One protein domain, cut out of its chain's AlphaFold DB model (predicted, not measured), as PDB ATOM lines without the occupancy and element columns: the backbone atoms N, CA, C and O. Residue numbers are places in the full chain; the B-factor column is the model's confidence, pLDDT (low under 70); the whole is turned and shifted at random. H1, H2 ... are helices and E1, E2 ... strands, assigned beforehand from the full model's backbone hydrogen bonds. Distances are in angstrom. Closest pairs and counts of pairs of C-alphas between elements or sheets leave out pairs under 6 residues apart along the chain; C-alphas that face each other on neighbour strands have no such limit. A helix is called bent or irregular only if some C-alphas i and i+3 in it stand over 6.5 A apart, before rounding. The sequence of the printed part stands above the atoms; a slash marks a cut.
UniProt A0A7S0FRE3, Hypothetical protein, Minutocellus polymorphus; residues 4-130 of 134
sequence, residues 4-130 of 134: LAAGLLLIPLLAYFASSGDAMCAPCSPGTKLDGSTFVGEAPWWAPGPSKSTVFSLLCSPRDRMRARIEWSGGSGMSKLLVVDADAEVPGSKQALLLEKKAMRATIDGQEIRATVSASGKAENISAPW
ATOM      1  N   LEU A   4       4.549  26.078 -67.803       44.19
ATOM      2  CA  LEU A   4       3.117  25.777 -67.618       44.19
ATOM      3  C   LEU A   4       2.728  24.328 -67.971       44.19
ATOM      4  O   LEU A   4       1.712  23.841 -67.485       44.19
ATOM      5  N   ALA A   5       3.534  23.618 -68.768       48.69
ATOM      6  CA  ALA A   5       3.236  22.243 -69.182       48.69
ATOM      7  C   ALA A   5       3.614  21.192 -68.118       48.69
ATOM      8  O   ALA A   5       2.958  20.158 -68.014       48.69
ATOM      9  N   ALA A   6       4.630  21.466 -67.291       50.06
ATOM     10  CA  ALA A   6       5.064  20.548 -66.236       50.06
ATOM     11  C   ALA A   6       4.073  20.503 -65.056       50.06
ATOM     12  O   ALA A   6       3.790  19.432 -64.527       50.06
ATOM     13  N   GLY A   7       3.479  21.647 -64.691       47.56
ATOM     14  CA  GLY A   7       2.473  21.721 -63.625       47.56
ATOM     15  C   GLY A   7       1.156  21.017 -63.972       47.56
ATOM     16  O   GLY A   7       0.541  20.410 -63.099       47.56
ATOM     17  N   LEU A   8       0.748  21.027 -65.248       51.91
ATOM     18  CA  LEU A   8      -0.506  20.406 -65.693       51.91
ATOM     19  C   LEU A   8      -0.442  18.875 -65.813       51.91
ATOM     20  O   LEU A   8      -1.489  18.241 -65.780       51.91
ATOM     21  N   LEU A   9       0.751  18.282 -65.940       51.81
ATOM     22  CA  LEU A   9       0.960  16.822 -65.926       51.81
ATOM     23  C   LEU A   9       1.170  16.266 -64.509       51.81
ATOM     24  O   LEU A   9       0.880  15.100 -64.255       51.81
ATOM     25  N   LEU A  10       1.609  17.105 -63.569       52.59
ATOM     26  CA  LEU A  10       1.745  16.748 -62.153       52.59
ATOM     27  C   LEU A  10       0.389  16.521 -61.474       52.59
ATOM     28  O   LEU A  10       0.269  15.615 -60.658       52.59
ATOM     29  N   ILE A  11      -0.641  17.286 -61.840       59.25
ATOM     30  CA  ILE A  11      -1.997  17.160 -61.279       59.25
ATOM     31  C   ILE A  11      -2.661  15.809 -61.627       59.25
ATOM     32  O   ILE A  11      -3.111  15.139 -60.699       59.25
ATOM     33  N   PRO A  12      -2.713  15.344 -62.894       57.44
ATOM     34  CA  PRO A  12      -3.262  14.031 -63.226       57.44
ATOM     35  C   PRO A  12      -2.389  12.882 -62.711       57.44
ATOM     36  O   PRO A  12      -2.932  11.839 -62.361       57.44
ATOM     37  N   LEU A  13      -1.069  13.065 -62.588       52.28
ATOM     38  CA  LEU A  13      -0.187  12.070 -61.973       52.28
ATOM     39  C   LEU A  13      -0.461  11.943 -60.465       52.28
ATOM     40  O   LEU A  13      -0.639  10.839 -59.959       52.28
ATOM     41  N   LEU A  14      -0.575  13.066 -59.750       54.22
ATOM     42  CA  LEU A  14      -0.968  13.099 -58.339       54.22
ATOM     43  C   LEU A  14      -2.393  12.574 -58.136       54.22
ATOM     44  O   LEU A  14      -2.626  11.849 -57.177       54.22
ATOM     45  N   ALA A  15      -3.329  12.862 -59.045       53.38
ATOM     46  CA  ALA A  15      -4.679  12.304 -59.019       53.38
ATOM     47  C   ALA A  15      -4.683  10.791 -59.292       53.38
ATOM     48  O   ALA A  15      -5.442  10.062 -58.654       53.38
ATOM     49  N   TYR A  16      -3.812  10.295 -60.176       55.19
ATOM     50  CA  TYR A  16      -3.612   8.866 -60.414       55.19
ATOM     51  C   TYR A  16      -3.021   8.171 -59.184       55.19
ATOM     52  O   TYR A  16      -3.515   7.123 -58.801       55.19
ATOM     53  N   PHE A  17      -2.040   8.768 -58.499       52.44
ATOM     54  CA  PHE A  17      -1.509   8.230 -57.237       52.44
ATOM     55  C   PHE A  17      -2.489   8.358 -56.059       52.44
ATOM     56  O   PHE A  17      -2.542   7.497 -55.180       52.44
ATOM     57  N   ALA A  18      -3.301   9.415 -56.035       51.59
ATOM     58  CA  ALA A  18      -4.348   9.590 -55.037       51.59
ATOM     59  C   ALA A  18      -5.451   8.534 -55.204       51.59
ATOM     60  O   ALA A  18      -5.835   7.914 -54.211       51.59
ATOM     61  N   SER A  19      -5.884   8.281 -56.446       54.59
ATOM     62  CA  SER A  19      -6.889   7.265 -56.793       54.59
ATOM     63  C   SER A  19      -6.348   5.829 -56.774       54.59
ATOM     64  O   SER A  19      -7.070   4.915 -56.382       54.59
ATOM     65  N   SER A  20      -5.074   5.604 -57.106       61.25
ATOM     66  CA  SER A  20      -4.441   4.282 -57.022       61.25
ATOM     67  C   SER A  20      -4.150   3.868 -55.585       61.25
ATOM     68  O   SER A  20      -4.283   2.689 -55.266       61.25
ATOM     69  N   GLY A  21      -3.853   4.817 -54.689       70.56
ATOM     70  CA  GLY A  21      -3.689   4.522 -53.264       70.56
ATOM     71  C   GLY A  21      -4.923   3.831 -52.684       70.56
ATOM     72  O   GLY A  21      -4.812   2.876 -51.923       70.56
ATOM     73  N   ASP A  22      -6.110   4.233 -53.135       80.50
ATOM     74  CA  ASP A  22      -7.362   3.638 -52.693       80.50
ATOM     75  C   ASP A  22      -7.519   2.191 -53.186       80.50
ATOM     76  O   ASP A  22      -7.806   1.283 -52.403       80.50
ATOM     77  N   ALA A  23      -7.240   1.964 -54.470       82.94
ATOM     78  CA  ALA A  23      -7.243   0.645 -55.099       82.94
ATOM     79  C   ALA A  23      -6.217  -0.327 -54.489       82.94
ATOM     80  O   ALA A  23      -6.472  -1.527 -54.386       82.94
ATOM     81  N   MET A  24      -5.054   0.178 -54.077       87.25
ATOM     82  CA  MET A  24      -3.986  -0.617 -53.465       87.25
ATOM     83  C   MET A  24      -4.325  -1.051 -52.039       87.25
ATOM     84  O   MET A  24      -3.854  -2.096 -51.600       87.25
ATOM     85  N   CYS A  25      -5.143  -0.273 -51.333       89.62
ATOM     86  CA  CYS A  25      -5.569  -0.544 -49.963       89.62
ATOM     87  C   CYS A  25      -6.872  -1.354 -49.883       89.62
ATOM     88  O   CYS A  25      -7.376  -1.595 -48.789       89.62
ATOM     89  N   ALA A  26      -7.437  -1.756 -51.021       91.19
ATOM     90  CA  ALA A  26      -8.618  -2.602 -51.056       91.19
ATOM     91  C   ALA A  26      -8.290  -4.050 -50.634       91.19
ATOM     92  O   ALA A  26      -7.159  -4.523 -50.820       91.19
ATOM     93  N   PRO A  27      -9.281  -4.792 -50.110       91.50
ATOM     94  CA  PRO A  27      -9.122  -6.204 -49.762       91.50
ATOM     95  C   PRO A  27      -8.878  -7.110 -50.970       91.50
ATOM     96  O   PRO A  27      -8.326  -8.203 -50.827       91.50
ATOM     97  N   CYS A  28      -9.280  -6.666 -52.164       90.75
ATOM     98  CA  CYS A  28      -9.127  -7.369 -53.440       90.75
ATOM     99  C   CYS A  28      -8.857  -6.365 -54.558       90.75
ATOM    100  O   CYS A  28      -9.069  -5.167 -54.369       90.75
ATOM    101  N   SER A  29      -8.461  -6.853 -55.736       89.50
ATOM    102  CA  SER A  29      -8.376  -5.998 -56.921       89.50
ATOM    103  C   SER A  29      -9.737  -5.333 -57.179       89.50
ATOM    104  O   SER A  29     -10.744  -6.047 -57.262       89.50
ATOM    105  N   PRO A  30      -9.809  -3.998 -57.319       88.00
ATOM    106  CA  PRO A  30     -11.055  -3.322 -57.661       88.00
ATOM    107  C   PRO A  30     -11.695  -3.895 -58.928       88.00
ATOM    108  O   PRO A  30     -11.002  -4.327 -59.851       88.00
ATOM    109  N   GLY A  31     -13.025  -3.929 -58.954       88.44
ATOM    110  CA  GLY A  31     -13.810  -4.569 -60.010       88.44
ATOM    111  C   GLY A  31     -14.051  -6.067 -59.798       88.44
ATOM    112  O   GLY A  31     -14.800  -6.665 -60.571       88.44
ATOM    113  N   THR A  32     -13.482  -6.670 -58.746       90.88
ATOM    114  CA  THR A  32     -13.788  -8.058 -58.360       90.88
ATOM    115  C   THR A  32     -15.279  -8.200 -58.063       90.88
ATOM    116  O   THR A  32     -15.832  -7.449 -57.253       90.88
ATOM    117  N   LYS A  33     -15.916  -9.178 -58.713       92.56
ATOM    118  CA  LYS A  33     -17.319  -9.552 -58.512       92.56
ATOM    119  C   LYS A  33     -17.390 -10.837 -57.695       92.56
ATOM    120  O   LYS A  33     -16.681 -11.792 -57.991       92.56
ATOM    121  N   LEU A  34     -18.244 -10.842 -56.681       89.75
ATOM    122  CA  LEU A  34     -18.541 -11.989 -55.833       89.75
ATOM    123  C   LEU A  34     -19.970 -12.440 -56.150       89.75
ATOM    124  O   LEU A  34     -20.914 -11.723 -55.821       89.75
ATOM    125  N   ASP A  35     -20.135 -13.568 -56.840       83.81
ATOM    126  CA  ASP A  35     -21.443 -14.067 -57.302       83.81
ATOM    127  C   ASP A  35     -21.568 -15.605 -57.330       83.81
ATOM    128  O   ASP A  35     -22.599 -16.135 -57.745       83.81
ATOM    129  N   GLY A  36     -20.557 -16.337 -56.853       76.44
ATOM    130  CA  GLY A  36     -20.532 -17.795 -56.963       76.44
ATOM    131  C   GLY A  36     -19.776 -18.478 -55.836       76.44
ATOM    132  O   GLY A  36     -20.369 -18.873 -54.835       76.44
ATOM    133  N   SER A  37     -18.471 -18.665 -56.024       81.69
ATOM    134  CA  SER A  37     -17.630 -19.457 -55.125       81.69
ATOM    135  C   SER A  37     -17.326 -18.748 -53.812       81.69
ATOM    136  O   SER A  37     -17.301 -17.519 -53.737       81.69
ATOM    137  N   THR A  38     -16.999 -19.542 -52.793       88.81
ATOM    138  CA  THR A  38     -16.358 -19.047 -51.577       88.81
ATOM    139  C   THR A  38     -15.141 -18.198 -51.920       88.81
ATOM    140  O   THR A  38     -14.321 -18.563 -52.765       88.81
ATOM    141  N   PHE A  39     -15.033 -17.052 -51.262       91.38
ATOM    142  CA  PHE A  39     -13.965 -16.099 -51.498       91.38
ATOM    143  C   PHE A  39     -13.537 -15.466 -50.178       91.38
ATOM    144  O   PHE A  39     -14.374 -15.079 -49.364       91.38
ATOM    145  N   VAL A  40     -12.227 -15.350 -49.975       92.19
ATOM    146  CA  VAL A  40     -11.643 -14.627 -48.844       92.19
ATOM    147  C   VAL A  40     -10.607 -13.660 -49.390       92.19
ATOM    148  O   VAL A  40      -9.728 -14.053 -50.156       92.19
ATOM    149  N   GLY A  41     -10.721 -12.395 -49.001       92.12
ATOM    150  CA  GLY A  41      -9.813 -11.332 -49.415       92.12
ATOM    151  C   GLY A  41      -9.426 -10.464 -48.234       92.12
ATOM    152  O   GLY A  41     -10.232 -10.239 -47.338       92.12
ATOM    153  N   GLU A  42      -8.195  -9.969 -48.226       93.62
ATOM    154  CA  GLU A  42      -7.663  -9.173 -47.125       93.62
ATOM    155  C   GLU A  42      -6.745  -8.077 -47.655       93.62
ATOM    156  O   GLU A  42      -5.875  -8.323 -48.504       93.62
ATOM    157  N   ALA A  43      -6.937  -6.869 -47.131       92.69
ATOM    158  CA  ALA A  43      -6.193  -5.699 -47.545       92.69
ATOM    159  C   ALA A  43      -4.745  -5.721 -47.012       92.69
ATOM    160  O   ALA A  43      -4.509  -6.135 -45.873       92.69
ATOM    161  N   PRO A  44      -3.767  -5.237 -47.797       92.94
ATOM    162  CA  PRO A  44      -3.872  -4.904 -49.214       92.94
ATOM    163  C   PRO A  44      -3.755  -6.172 -50.072       92.94
ATOM    164  O   PRO A  44      -2.944  -7.057 -49.788       92.94
ATOM    165  N   TRP A  45      -4.538  -6.270 -51.145       92.88
ATOM    166  CA  TRP A  45      -4.664  -7.502 -51.937       92.88
ATOM    167  C   TRP A  45      -3.370  -7.990 -52.604       92.88
ATOM    168  O   TRP A  45      -3.193  -9.194 -52.771       92.88
ATOM    169  N   TRP A  46      -2.463  -7.076 -52.949       90.81
ATOM    170  CA  TRP A  46      -1.219  -7.358 -53.674       90.81
ATOM    171  C   TRP A  46      -0.042  -7.736 -52.765       90.81
ATOM    172  O   TRP A  46       0.946  -8.286 -53.250       90.81
ATOM    173  N   ALA A  47      -0.110  -7.440 -51.462       89.69
ATOM    174  CA  ALA A  47       0.995  -7.738 -50.553       89.69
ATOM    175  C   ALA A  47       0.967  -9.205 -50.090       89.69
ATOM    176  O   ALA A  47      -0.115  -9.762 -49.855       89.69
ATOM    177  N   PRO A  48       2.144  -9.830 -49.897       86.31
ATOM    178  CA  PRO A  48       2.241 -11.181 -49.363       86.31
ATOM    179  C   PRO A  48       1.756 -11.228 -47.909       86.31
ATOM    180  O   PRO A  48       1.984 -10.292 -47.144       86.31
ATOM    181  N   GLY A  49       1.110 -12.335 -47.527       85.75
ATOM    182  CA  GLY A  49       0.413 -12.507 -46.242       85.75
ATOM    183  C   GLY A  49       1.151 -11.958 -45.011       85.75
ATOM    184  O   GLY A  49       0.598 -11.087 -44.342       85.75
ATOM    185  N   PRO A  50       2.406 -12.369 -44.741       88.75
ATOM    186  CA  PRO A  50       3.147 -11.921 -43.557       88.75
ATOM    187  C   PRO A  50       3.387 -10.406 -43.493       88.75
ATOM    188  O   PRO A  50       3.569  -9.857 -42.414       88.75
ATOM    189  N   SER A  51       3.394  -9.725 -44.639       87.81
ATOM    190  CA  SER A  51       3.697  -8.295 -44.739       87.81
ATOM    191  C   SER A  51       2.451  -7.420 -44.867       87.81
ATOM    192  O   SER A  51       2.585  -6.198 -44.864       87.81
ATOM    193  N   LYS A  52       1.245  -7.998 -44.989       89.88
ATOM    194  CA  LYS A  52       0.012  -7.235 -45.258       89.88
ATOM    195  C   LYS A  52      -0.244  -6.146 -44.218       89.88
ATOM    196  O   LYS A  52      -0.462  -5.003 -44.608       89.88
ATOM    197  N   SER A  53      -0.161  -6.471 -42.926       89.75
ATOM    198  CA  SER A  53      -0.390  -5.503 -41.840       89.75
ATOM    199  C   SER A  53       0.633  -4.358 -41.867       89.75
ATOM    200  O   SER A  53       0.253  -3.191 -41.884       89.75
ATOM    201  N   THR A  54       1.928  -4.670 -41.996       88.25
ATOM    202  CA  THR A  54       2.998  -3.658 -42.068       88.25
ATOM    203  C   THR A  54       2.880  -2.764 -43.300       88.25
ATOM    204  O   THR A  54       3.031  -1.551 -43.218       88.25
ATOM    205  N   VAL A  55       2.597  -3.342 -44.466       88.44
ATOM    206  CA  VAL A  55       2.424  -2.569 -45.702       88.44
ATOM    207  C   VAL A  55       1.185  -1.679 -45.605       88.44
ATOM    208  O   VAL A  55       1.225  -0.521 -46.024       88.44
ATOM    209  N   PHE A  56       0.097  -2.190 -45.025       90.19
ATOM    210  CA  PHE A  56      -1.119  -1.415 -44.816       90.19
ATOM    211  C   PHE A  56      -0.883  -0.234 -43.871       90.19
ATOM    212  O   PHE A  56      -1.295   0.886 -44.175       90.19
ATOM    213  N   SER A  57      -0.192  -0.448 -42.750       87.38
ATOM    214  CA  SER A  57       0.084   0.624 -41.793       87.38
ATOM    215  C   SER A  57       0.954   1.730 -42.398       87.38
ATOM    216  O   SER A  57       0.696   2.908 -42.163       87.38
ATOM    217  N   LEU A  58       1.911   1.369 -43.256       85.88
ATOM    218  CA  LEU A  58       2.796   2.320 -43.929       85.88
ATOM    219  C   LEU A  58       2.116   3.106 -45.058       85.88
ATOM    220  O   LEU A  58       2.382   4.295 -45.217       85.88
ATOM    221  N   LEU A  59       1.266   2.458 -45.864       85.38
ATOM    222  CA  LEU A  59       0.750   3.044 -47.111       85.38
ATOM    223  C   LEU A  59      -0.721   3.481 -47.041       85.38
ATOM    224  O   LEU A  59      -1.133   4.359 -47.798       85.38
ATOM    225  N   CYS A  60      -1.512   2.877 -46.153       83.44
ATOM    226  CA  CYS A  60      -2.971   3.007 -46.123       83.44
ATOM    227  C   CYS A  60      -3.495   3.666 -44.840       83.44
ATOM    228  O   CYS A  60      -4.440   4.454 -44.905       83.44
ATOM    229  N   SER A  61      -2.879   3.380 -43.687       71.94
ATOM    230  CA  SER A  61      -3.326   3.882 -42.377       71.94
ATOM    231  C   SER A  61      -3.312   5.408 -42.199       71.94
ATOM    232  O   SER A  61      -4.178   5.887 -41.471       71.94
ATOM    233  N   PRO A  62      -2.441   6.208 -42.851       67.50
ATOM    234  CA  PRO A  62      -2.499   7.671 -42.743       67.50
ATOM    235  C   PRO A  62      -3.787   8.313 -43.294       67.50
ATOM    236  O   PRO A  62      -3.925   9.530 -43.242       67.50
ATOM    237  N   ARG A  63      -4.701   7.527 -43.882       65.94
ATOM    238  CA  ARG A  63      -5.938   7.990 -44.534       65.94
ATOM    239  C   ARG A  63      -7.223   7.542 -43.815       65.94
ATOM    240  O   ARG A  63      -8.246   7.389 -44.479       65.94
ATOM    241  N   ASP A  64      -7.161   7.243 -42.514       77.00
ATOM    242  CA  ASP A  64      -8.285   6.706 -41.715       77.00
ATOM    243  C   ASP A  64      -8.916   5.432 -42.308       77.00
ATOM    244  O   ASP A  64     -10.109   5.141 -42.162       77.00
ATOM    245  N   ARG A  65      -8.097   4.655 -43.022       83.94
ATOM    246  CA  ARG A  65      -8.518   3.402 -43.640       83.94
ATOM    247  C   ARG A  65      -8.389   2.254 -42.665       83.94
ATOM    248  O   ARG A  65      -7.426   2.142 -41.910       83.94
ATOM    249  N   MET A  66      -9.355   1.363 -42.755       87.88
ATOM    250  CA  MET A  66      -9.381   0.109 -42.037       87.88
ATOM    251  C   MET A  66      -8.836  -1.010 -42.919       87.88
ATOM    252  O   MET A  66      -9.134  -1.063 -44.119       87.88
ATOM    253  N   ARG A  67      -8.066  -1.934 -42.339       90.50
ATOM    254  CA  ARG A  67      -7.569  -3.102 -43.063       90.50
ATOM    255  C   ARG A  67      -8.692  -4.121 -43.213       90.50
ATOM    256  O   ARG A  67      -8.841  -5.026 -42.407       90.50
ATOM    257  N   ALA A  68      -9.518  -3.953 -44.239       91.50
ATOM    258  CA  ALA A  68     -10.676  -4.810 -44.441       91.50
ATOM    259  C   ALA A  68     -10.277  -6.254 -44.774       91.50
ATOM    260  O   ALA A  68      -9.402  -6.504 -45.612       91.50
ATOM    261  N   ARG A  69     -10.992  -7.201 -44.168       92.62
ATOM    262  CA  ARG A  69     -11.077  -8.594 -44.599       92.62
ATOM    263  C   ARG A  69     -12.512  -8.900 -45.000       92.62
ATOM    264  O   ARG A  69     -13.454  -8.570 -44.283       92.62
ATOM    265  N   ILE A  70     -12.663  -9.518 -46.162       92.62
ATOM    266  CA  ILE A  70     -13.939  -9.949 -46.718       92.62
ATOM    267  C   ILE A  70     -13.982 -11.464 -46.696       92.62
ATOM    268  O   ILE A  70     -13.043 -12.121 -47.142       92.62
ATOM    269  N   GLU A  71     -15.115 -11.996 -46.267       93.25
ATOM    270  CA  GLU A  71     -15.458 -13.397 -46.431       93.25
ATOM    271  C   GLU A  71     -16.801 -13.494 -47.148       93.25
ATOM    272  O   GLU A  71     -17.827 -12.980 -46.702       93.25
ATOM    273  N   TRP A  72     -16.780 -14.161 -48.291       91.81
ATOM    274  CA  TRP A  72     -17.950 -14.519 -49.066       91.81
ATOM    275  C   TRP A  72     -18.112 -16.026 -48.987       91.81
ATOM    276  O   TRP A  72     -17.235 -16.779 -49.410       91.81
ATOM    277  N   SER A  73     -19.218 -16.479 -48.412       90.31
ATOM    278  CA  SER A  73     -19.469 -17.903 -48.209       90.31
ATOM    279  C   SER A  73     -20.924 -18.247 -48.477       90.31
ATOM    280  O   SER A  73     -21.837 -17.597 -47.978       90.31
ATOM    281  N   GLY A  74     -21.168 -19.272 -49.284       77.75
ATOM    282  CA  GLY A  74     -22.520 -19.667 -49.659       77.75
ATOM    283  C   GLY A  74     -22.562 -20.485 -50.942       77.75
ATOM    284  O   GLY A  74     -21.531 -20.753 -51.552       77.75
ATOM    285  N   GLY A  75     -23.773 -20.913 -51.302       66.38
ATOM    286  CA  GLY A  75     -24.072 -21.606 -52.557       66.38
ATOM    287  C   GLY A  75     -24.740 -20.684 -53.580       66.38
ATOM    288  O   GLY A  75     -24.894 -19.482 -53.358       66.38
ATOM    289  N   SER A  76     -25.182 -21.258 -54.699       64.06
ATOM    290  CA  SER A  76     -25.835 -20.520 -55.787       64.06
ATOM    291  C   SER A  76     -27.078 -19.754 -55.306       64.06
ATOM    292  O   SER A  76     -28.031 -20.365 -54.819       64.06
ATOM    293  N   GLY A  77     -27.089 -18.428 -55.477       75.62
ATOM    294  CA  GLY A  77     -28.255 -17.560 -55.256       75.62
ATOM    295  C   GLY A  77     -28.060 -16.498 -54.171       75.62
ATOM    296  O   GLY A  77     -28.085 -15.308 -54.472       75.62
ATOM    297  N   MET A  78     -27.870 -16.908 -52.914       82.19
ATOM    298  CA  MET A  78     -27.581 -16.002 -51.795       82.19
ATOM    299  C   MET A  78     -26.384 -16.511 -51.007       82.19
ATOM    300  O   MET A  78     -26.420 -17.607 -50.446       82.19
ATOM    301  N   SER A  79     -25.363 -15.670 -50.903       89.69
ATOM    302  CA  SER A  79     -24.176 -15.932 -50.100       89.69
ATOM    303  C   SER A  79     -24.103 -14.980 -48.917       89.69
ATOM    304  O   SER A  79     -24.586 -13.848 -48.954       89.69
ATOM    305  N   LYS A  80     -23.510 -15.453 -47.829       91.12
ATOM    306  CA  LYS A  80     -23.130 -14.632 -46.692       91.12
ATOM    307  C   LYS A  80     -21.941 -13.764 -47.101       91.12
ATOM    308  O   LYS A  80     -20.892 -14.291 -47.462       91.12
ATOM    309  N   LEU A  81     -22.127 -12.454 -47.019       91.75
ATOM    310  CA  LEU A  81     -21.080 -11.449 -47.107       91.75
ATOM    311  C   LEU A  81     -20.754 -10.978 -45.691       91.75
ATOM    312  O   LEU A  81     -21.631 -10.451 -45.002       91.75
ATOM    313  N   LEU A  82     -19.504 -11.167 -45.291       91.69
ATOM    314  CA  LEU A  82     -18.933 -10.691 -44.042       91.69
ATOM    315  C   LEU A  82     -17.771  -9.743 -44.354       91.69
ATOM    316  O   LEU A  82     -16.890 -10.082 -45.141       91.69
ATOM    317  N   VAL A  83     -17.772  -8.564 -43.740       91.56
ATOM    318  CA  VAL A  83     -16.709  -7.561 -43.841       91.56
ATOM    319  C   VAL A  83     -16.294  -7.180 -42.433       91.56
ATOM    320  O   VAL A  83     -17.133  -6.742 -41.642       91.56
ATOM    321  N   VAL A  84     -15.009  -7.345 -42.132       90.19
ATOM    322  CA  VAL A  84     -14.445  -7.079 -40.805       90.19
ATOM    323  C   VAL A  84     -13.151  -6.272 -40.871       90.19
ATOM    324  O   VAL A  84     -12.468  -6.268 -41.898       90.19
ATOM    325  N   ASP A  85     -12.807  -5.613 -39.768       89.25
ATOM    326  CA  ASP A  85     -11.470  -5.077 -39.514       89.25
ATOM    327  C   ASP A  85     -10.507  -6.232 -39.211       89.25
ATOM    328  O   ASP A  85     -10.676  -6.957 -38.229       89.25
ATOM    329  N   ALA A  86      -9.495  -6.415 -40.055       87.12
ATOM    330  CA  ALA A  86      -8.473  -7.435 -39.867       87.12
ATOM    331  C   ALA A  86      -7.474  -7.083 -38.752       87.12
ATOM    332  O   ALA A  86      -6.752  -7.973 -38.306       87.12
ATOM    333  N   ASP A  87      -7.411  -5.816 -38.323       83.69
ATOM    334  CA  ASP A  87      -6.549  -5.345 -37.231       83.69
ATOM    335  C   ASP A  87      -7.297  -5.173 -35.898       83.69
ATOM    336  O   ASP A  87      -6.685  -4.774 -34.907       83.69
ATOM    337  N   ALA A  88      -8.600  -5.469 -35.831       78.06
ATOM    338  CA  ALA A  88      -9.329  -5.371 -34.570       78.06
ATOM    339  C   ALA A  88      -8.782  -6.365 -33.531       78.06
ATOM    340  O   ALA A  88      -8.736  -7.574 -33.761       78.06
ATOM    341  N   GLU A  89      -8.425  -5.840 -32.355       62.78
ATOM    342  CA  GLU A  89      -7.770  -6.572 -31.260       62.78
ATOM    343  C   GLU A  89      -8.597  -7.755 -30.722       62.78
ATOM    344  O   GLU A  89      -8.046  -8.675 -30.117       62.78
ATOM    345  N   VAL A  90      -9.917  -7.763 -30.959       63.69
ATOM    346  CA  VAL A  90     -10.826  -8.830 -30.521       63.69
ATOM    347  C   VAL A  90     -11.587  -9.422 -31.717       63.69
ATOM    348  O   VAL A  90     -12.590  -8.838 -32.157       63.69
ATOM    349  N   PRO A  91     -11.169 -10.604 -32.215       53.25
ATOM    350  CA  PRO A  91     -11.904 -11.360 -33.225       53.25
ATOM    351  C   PRO A  91     -13.342 -11.635 -32.757       53.25
ATOM    352  O   PRO A  91     -13.557 -12.237 -31.707       53.25
ATOM    353  N   GLY A  92     -14.341 -11.183 -33.521       51.38
ATOM    354  CA  GLY A  92     -15.764 -11.398 -33.213       51.38
ATOM    355  C   GLY A  92     -16.424 -10.343 -32.315       51.38
ATOM    356  O   GLY A  92     -17.610 -10.465 -32.008       51.38
ATOM    357  N   SER A  93     -15.710  -9.285 -31.917       57.78
ATOM    358  CA  SER A  93     -16.346  -8.120 -31.293       57.78
ATOM    359  C   SER A  93     -17.158  -7.317 -32.321       57.78
ATOM    360  O   SER A  93     -16.792  -7.229 -33.492       57.78
ATOM    361  N   LYS A  94     -18.253  -6.671 -31.888       55.09
ATOM    362  CA  LYS A  94     -19.040  -5.765 -32.754       55.09
ATOM    363  C   LYS A  94     -18.214  -4.597 -33.313       55.09
ATOM    364  O   LYS A  94     -18.588  -4.053 -34.340       55.09
ATOM    365  N   GLN A  95     -17.106  -4.238 -32.661       57.88
ATOM    366  CA  GLN A  95     -16.180  -3.196 -33.116       57.88
ATOM    367  C   GLN A  95     -15.384  -3.607 -34.361       57.88
ATOM    368  O   GLN A  95     -14.957  -2.743 -35.114       57.88
ATOM    369  N   ALA A  96     -15.221  -4.910 -34.604       69.56
ATOM    370  CA  ALA A  96     -14.549  -5.424 -35.791       69.56
ATOM    371  C   ALA A  96     -15.494  -5.588 -36.992       69.56
ATOM    372  O   ALA A  96     -15.018  -5.879 -38.080       69.56
ATOM    373  N   LEU A  97     -16.817  -5.486 -36.820       79.56
ATOM    374  CA  LEU A  97     -17.797  -5.875 -37.835       79.56
ATOM    375  C   LEU A  97     -18.325  -4.665 -38.608       79.56
ATOM    376  O   LEU A  97     -19.023  -3.833 -38.041       79.56
ATOM    377  N   LEU A  98     -18.070  -4.617 -39.916       81.50
ATOM    378  CA  LEU A  98     -18.560  -3.535 -40.780       81.50
ATOM    379  C   LEU A  98     -19.844  -3.917 -41.494       81.50
ATOM    380  O   LEU A  98     -20.760  -3.112 -41.632       81.50
ATOM    381  N   LEU A  99     -19.910  -5.152 -41.983       86.19
ATOM    382  CA  LEU A  99     -21.066  -5.612 -42.730       86.19
ATOM    383  C   LEU A  99     -21.247  -7.115 -42.575       86.19
ATOM    384  O   LEU A  99     -20.338  -7.888 -42.858       86.19
ATOM    385  N   GLU A 100     -22.454  -7.529 -42.203       90.38
ATOM    386  CA  GLU A 100     -22.889  -8.921 -42.283       90.38
ATOM    387  C   GLU A 100     -24.273  -8.987 -42.923       90.38
ATOM    388  O   GLU A 100     -25.269  -8.536 -42.347       90.38
ATOM    389  N   LYS A 101     -24.348  -9.526 -44.143       90.06
ATOM    390  CA  LYS A 101     -25.603  -9.646 -44.898       90.06
ATOM    391  C   LYS A 101     -25.629 -10.908 -45.747       90.06
ATOM    392  O   LYS A 101     -24.596 -11.458 -46.111       90.06
ATOM    393  N   LYS A 102     -26.837 -11.334 -46.121       89.38
ATOM    394  CA  LYS A 102     -27.030 -12.252 -47.248       89.38
ATOM    395  C   LYS A 102     -27.134 -11.425 -48.524       89.38
ATOM    396  O   LYS A 102     -28.077 -10.653 -48.681       89.38
ATOM    397  N   ALA A 103     -26.151 -11.567 -49.398       90.31
ATOM    398  CA  ALA A 103     -26.048 -10.852 -50.657       90.31
ATOM    399  C   ALA A 103     -26.152 -11.828 -51.832       90.31
ATOM    400  O   ALA A 103     -25.664 -12.955 -51.780       90.31
ATOM    401  N   MET A 104     -26.805 -11.382 -52.901       90.44
ATOM    402  CA  MET A 104     -26.858 -12.108 -54.170       90.44
ATOM    403  C   MET A 104     -25.562 -11.918 -54.953       90.44
ATOM    404  O   MET A 104     -25.049 -12.846 -55.566       90.44
ATOM    405  N   ARG A 105     -25.044 -10.688 -54.923       90.94
ATOM    406  CA  ARG A 105     -23.795 -10.291 -55.564       90.94
ATOM    407  C   ARG A 105     -23.138  -9.166 -54.785       90.94
ATOM    408  O   ARG A 105     -23.843  -8.358 -54.175       90.94
ATOM    409  N   ALA A 106     -21.822  -9.070 -54.875       92.56
ATOM    410  CA  ALA A 106     -21.090  -7.900 -54.422       92.56
ATOM    411  C   ALA A 106     -19.963  -7.522 -55.386       92.56
ATOM    412  O   ALA A 106     -19.391  -8.375 -56.055       92.56
ATOM    413  N   THR A 107     -19.651  -6.233 -55.442       94.00
ATOM    414  CA  THR A 107     -18.550  -5.664 -56.214       94.00
ATOM    415  C   THR A 107     -17.639  -4.906 -55.263       94.00
ATOM    416  O   THR A 107     -18.099  -4.041 -54.516       94.00
ATOM    417  N   ILE A 108     -16.351  -5.229 -55.302       91.56
ATOM    418  CA  ILE A 108     -15.317  -4.579 -54.493       91.56
ATOM    419  C   ILE A 108     -14.713  -3.432 -55.302       91.56
ATOM    420  O   ILE A 108     -14.293  -3.629 -56.442       91.56
ATOM    421  N   ASP A 109     -14.644  -2.248 -54.704       90.38
ATOM    422  CA  ASP A 109     -13.990  -1.062 -55.255       90.38
ATOM    423  C   ASP A 109     -12.793  -0.634 -54.379       90.38
ATOM    424  O   ASP A 109     -12.558  -1.181 -53.303       90.38
ATOM    425  N   GLY A 110     -12.033   0.375 -54.807       86.62
ATOM    426  CA  GLY A 110     -10.930   0.963 -54.042       86.62
ATOM    427  C   GLY A 110     -11.361   1.691 -52.762       86.62
ATOM    428  O   GLY A 110     -10.534   1.958 -51.887       86.62
ATOM    429  N   GLN A 111     -12.644   2.033 -52.626       88.88
ATOM    430  CA  GLN A 111     -13.159   2.835 -51.505       88.88
ATOM    431  C   GLN A 111     -14.252   2.149 -50.686       88.88
ATOM    432  O   GLN A 111     -14.402   2.463 -49.507       88.88
ATOM    433  N   GLU A 112     -14.996   1.228 -51.291       91.31
ATOM    434  CA  GLU A 112     -16.135   0.566 -50.667       91.31
ATOM    435  C   GLU A 112     -16.420  -0.794 -51.313       91.31
ATOM    436  O   GLU A 112     -15.945  -1.103 -52.410       91.31
ATOM    437  N   ILE A 113     -17.252  -1.590 -50.648       92.44
ATOM    438  CA  ILE A 113     -17.975  -2.704 -51.261       92.44
ATOM    439  C   ILE A 113     -19.408  -2.299 -51.520       92.44
ATOM    440  O   ILE A 113     -20.046  -1.660 -50.689       92.44
ATOM    441  N   ARG A 114     -19.925  -2.726 -52.666       94.44
ATOM    442  CA  ARG A 114     -21.323  -2.556 -53.055       94.44
ATOM    443  C   ARG A 114     -21.956  -3.922 -53.205       94.44
ATOM    444  O   ARG A 114     -21.463  -4.732 -53.980       94.44
ATOM    445  N   ALA A 115     -23.034  -4.189 -52.483       92.50
ATOM    446  CA  ALA A 115     -23.719  -5.472 -52.517       92.50
ATOM    447  C   ALA A 115     -25.195  -5.304 -52.871       92.50
ATOM    448  O   ALA A 115     -25.845  -4.354 -52.442       92.50
ATOM    449  N   THR A 116     -25.734  -6.249 -53.638       92.62
ATOM    450  CA  THR A 116     -27.180  -6.380 -53.842       92.62
ATOM    451  C   THR A 116     -27.696  -7.453 -52.890       92.62
ATOM    452  O   THR A 116     -27.291  -8.615 -52.982       92.62
ATOM    453  N   VAL A 117     -28.587  -7.074 -51.981       90.00
ATOM    454  CA  VAL A 117     -29.229  -7.952 -50.992       90.00
ATOM    455  C   VAL A 117     -30.708  -8.133 -51.326       90.00
ATOM    456  O   VAL A 117     -31.288  -7.327 -52.051       90.00
ATOM    457  N   SER A 118     -31.330  -9.191 -50.805       81.56
ATOM    458  CA  SER A 118     -32.787  -9.345 -50.853       81.56
ATOM    459  C   SER A 118     -33.371  -8.997 -49.489       81.56
ATOM    460  O   SER A 118     -33.154  -9.725 -48.518       81.56
ATOM    461  N   ALA A 119     -34.095  -7.885 -49.411       76.12
ATOM    462  CA  ALA A 119     -34.860  -7.499 -48.235       76.12
ATOM    463  C   ALA A 119     -36.347  -7.566 -48.592       76.12
ATOM    464  O   ALA A 119     -36.802  -6.945 -49.552       76.12
ATOM    465  N   SER A 120     -37.108  -8.377 -47.855       76.38
ATOM    466  CA  SER A 120     -38.567  -8.477 -48.023       76.38
ATOM    467  C   SER A 120     -39.019  -8.798 -49.461       76.38
ATOM    468  O   SER A 120     -40.033  -8.288 -49.933       76.38
ATOM    469  N   GLY A 121     -38.251  -9.623 -50.183       74.62
ATOM    470  CA  GLY A 121     -38.553 -10.023 -51.564       74.62
ATOM    471  C   GLY A 121     -38.209  -8.981 -52.635       74.62
ATOM    472  O   GLY A 121     -38.444  -9.234 -53.815       74.62
ATOM    473  N   LYS A 122     -37.620  -7.837 -52.262       83.12
ATOM    474  CA  LYS A 122     -37.098  -6.833 -53.196       83.12
ATOM    475  C   LYS A 122     -35.574  -6.805 -53.163       83.12
ATOM    476  O   LYS A 122     -34.955  -7.038 -52.127       83.12
ATOM    477  N   ALA A 123     -34.978  -6.547 -54.325       87.00
ATOM    478  CA  ALA A 123     -33.544  -6.329 -54.431       87.00
ATOM    479  C   ALA A 123     -33.212  -4.910 -53.960       87.00
ATOM    480  O   ALA A 123     -33.747  -3.938 -54.492       87.00
ATOM    481  N   GLU A 124     -32.314  -4.806 -52.989       91.50
ATOM    482  CA  GLU A 124     -31.807  -3.545 -52.458       91.50
ATOM    483  C   GLU A 124     -30.294  -3.488 -52.642       91.50
ATOM    484  O   GLU A 124     -29.602  -4.501 -52.521       91.50
ATOM    485  N   ASN A 125     -29.767  -2.302 -52.944       92.44
ATOM    486  CA  ASN A 125     -28.329  -2.084 -53.011       92.44
ATOM    487  C   ASN A 125     -27.863  -1.429 -51.716       92.44
ATOM    488  O   ASN A 125     -28.428  -0.430 -51.283       92.44
ATOM    489  N   ILE A 126     -26.811  -1.988 -51.134       92.38
ATOM    490  CA  ILE A 126     -26.138  -1.464 -49.951       92.38
ATOM    491  C   ILE A 126     -24.664  -1.230 -50.272       92.38
ATOM    492  O   ILE A 126     -24.100  -1.905 -51.141       92.38
ATOM    493  N   SER A 127     -24.030  -0.310 -49.554       91.19
ATOM    494  CA  SER A 127     -22.584  -0.119 -49.610       91.19
ATOM    495  C   SER A 127     -21.976  -0.023 -48.215       91.19
ATOM    496  O   SER A 127     -22.665   0.315 -47.253       91.19
ATOM    497  N   ALA A 128     -20.697  -0.379 -48.107       90.00
ATOM    498  CA  ALA A 128     -19.907  -0.221 -46.892       90.00
ATOM    499  C   ALA A 128     -18.504   0.303 -47.257       90.00
ATOM    500  O   ALA A 128     -17.809  -0.353 -48.044       90.00
ATOM    501  N   PRO A 129     -18.081   1.470 -46.734       90.25
ATOM    502  CA  PRO A 129     -16.774   2.048 -47.032       90.25
ATOM    503  C   PRO A 129     -15.633   1.331 -46.295       90.25
ATOM    504  O   PRO A 129     -15.827   0.729 -45.246       90.25
ATOM    505  N   TRP A 130     -14.402   1.460 -46.802       87.31
ATOM    506  CA  TRP A 130     -13.177   0.956 -46.148       87.31
ATOM    507  C   TRP A 130     -12.623   1.876 -45.055       87.31
ATOM    508  O   TRP A 130     -11.461   1.748 -44.662       87.31
TER     509      TRP A 130
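This is residues 4 to 130 of the 134 residues of the protein "Hypothetical protein" of Minutocellus polymorphus (UniProt A0A7S0FRE3). A twisted sheet of six strands, sharply bent within E4, makes the body, and the long helix H1 sticks out from it as an arm, with residues 4 to 18 standing free. The link of residues 25 to 38 folds back to the sheet, where residues 33 to 34 pair with E4, and H2 sits beyond the sheet near the end of E1. The printed part has 127 residues, with named elements in the order H1 E1 H2 E2 E3 E4 E5 E6; the sheet, E1 E2 E3 E4 E5 E6, is antiparallel, and the class is mixed. It is only just compact, close to loose, with a radius of gyration of the C-alphas of 16.3 A and spans of 57 by 33 by 23 A.

E1 is residues 39 to 42, E2 68 to 74, E3 79 to 85 and E4 97 to 108, 16.9 A long. E5 is residues 112 to 119, 20.5 A, and E6 122 to 129, 23.0 A, ending at C-alpha 129 (-16.774, 2.048, -47.032). H1, residues 4 to 24, runs 30.8 A from C-alpha 4 (3.117, 25.777, -67.618). H2, residues 49 to 59, is irregular: C-alphas 50 and 53 are 7.5 A apart.

E2 to E6 form a meander, each strand the antiparallel neighbour of the one before. N 41 and O 70 of E1 and E2 are 3.0 A apart, within hydrogen-bond range, as are N 71 and O 82 of the hairpin E2 and E3, 2.8 A. E4 bends by 129 degrees at residue 104; its pairing is staggered, residues 97 to 103 with E3, N 81 to O 101 2.8 A, and 103 to 108 with E5, N 114 to O 107 2.9 A. In the hairpin E5 and E6, N 115 and O 126 are 2.9 A apart. H1 and H2 are not on the sheet. They are close but not clearly touching, the closest C-alphas, of Gly 21 and Leu 59, 7.7 A apart. O i to N i+4 pairs are within hydrogen-bond range in 11 of 17 cases in H1 and 5 of 7 in H2.

The C-alphas farthest apart, of Leu 4 and Ser 120, are 57.4 A apart. The printed part has no cut. The links H1 to E1 and E3 to E4 are long. Mean pLDDT of the printed part is 80.6; residues 4 to 20, 62 to 63, 75 to 76 and 89 to 96 are under 70.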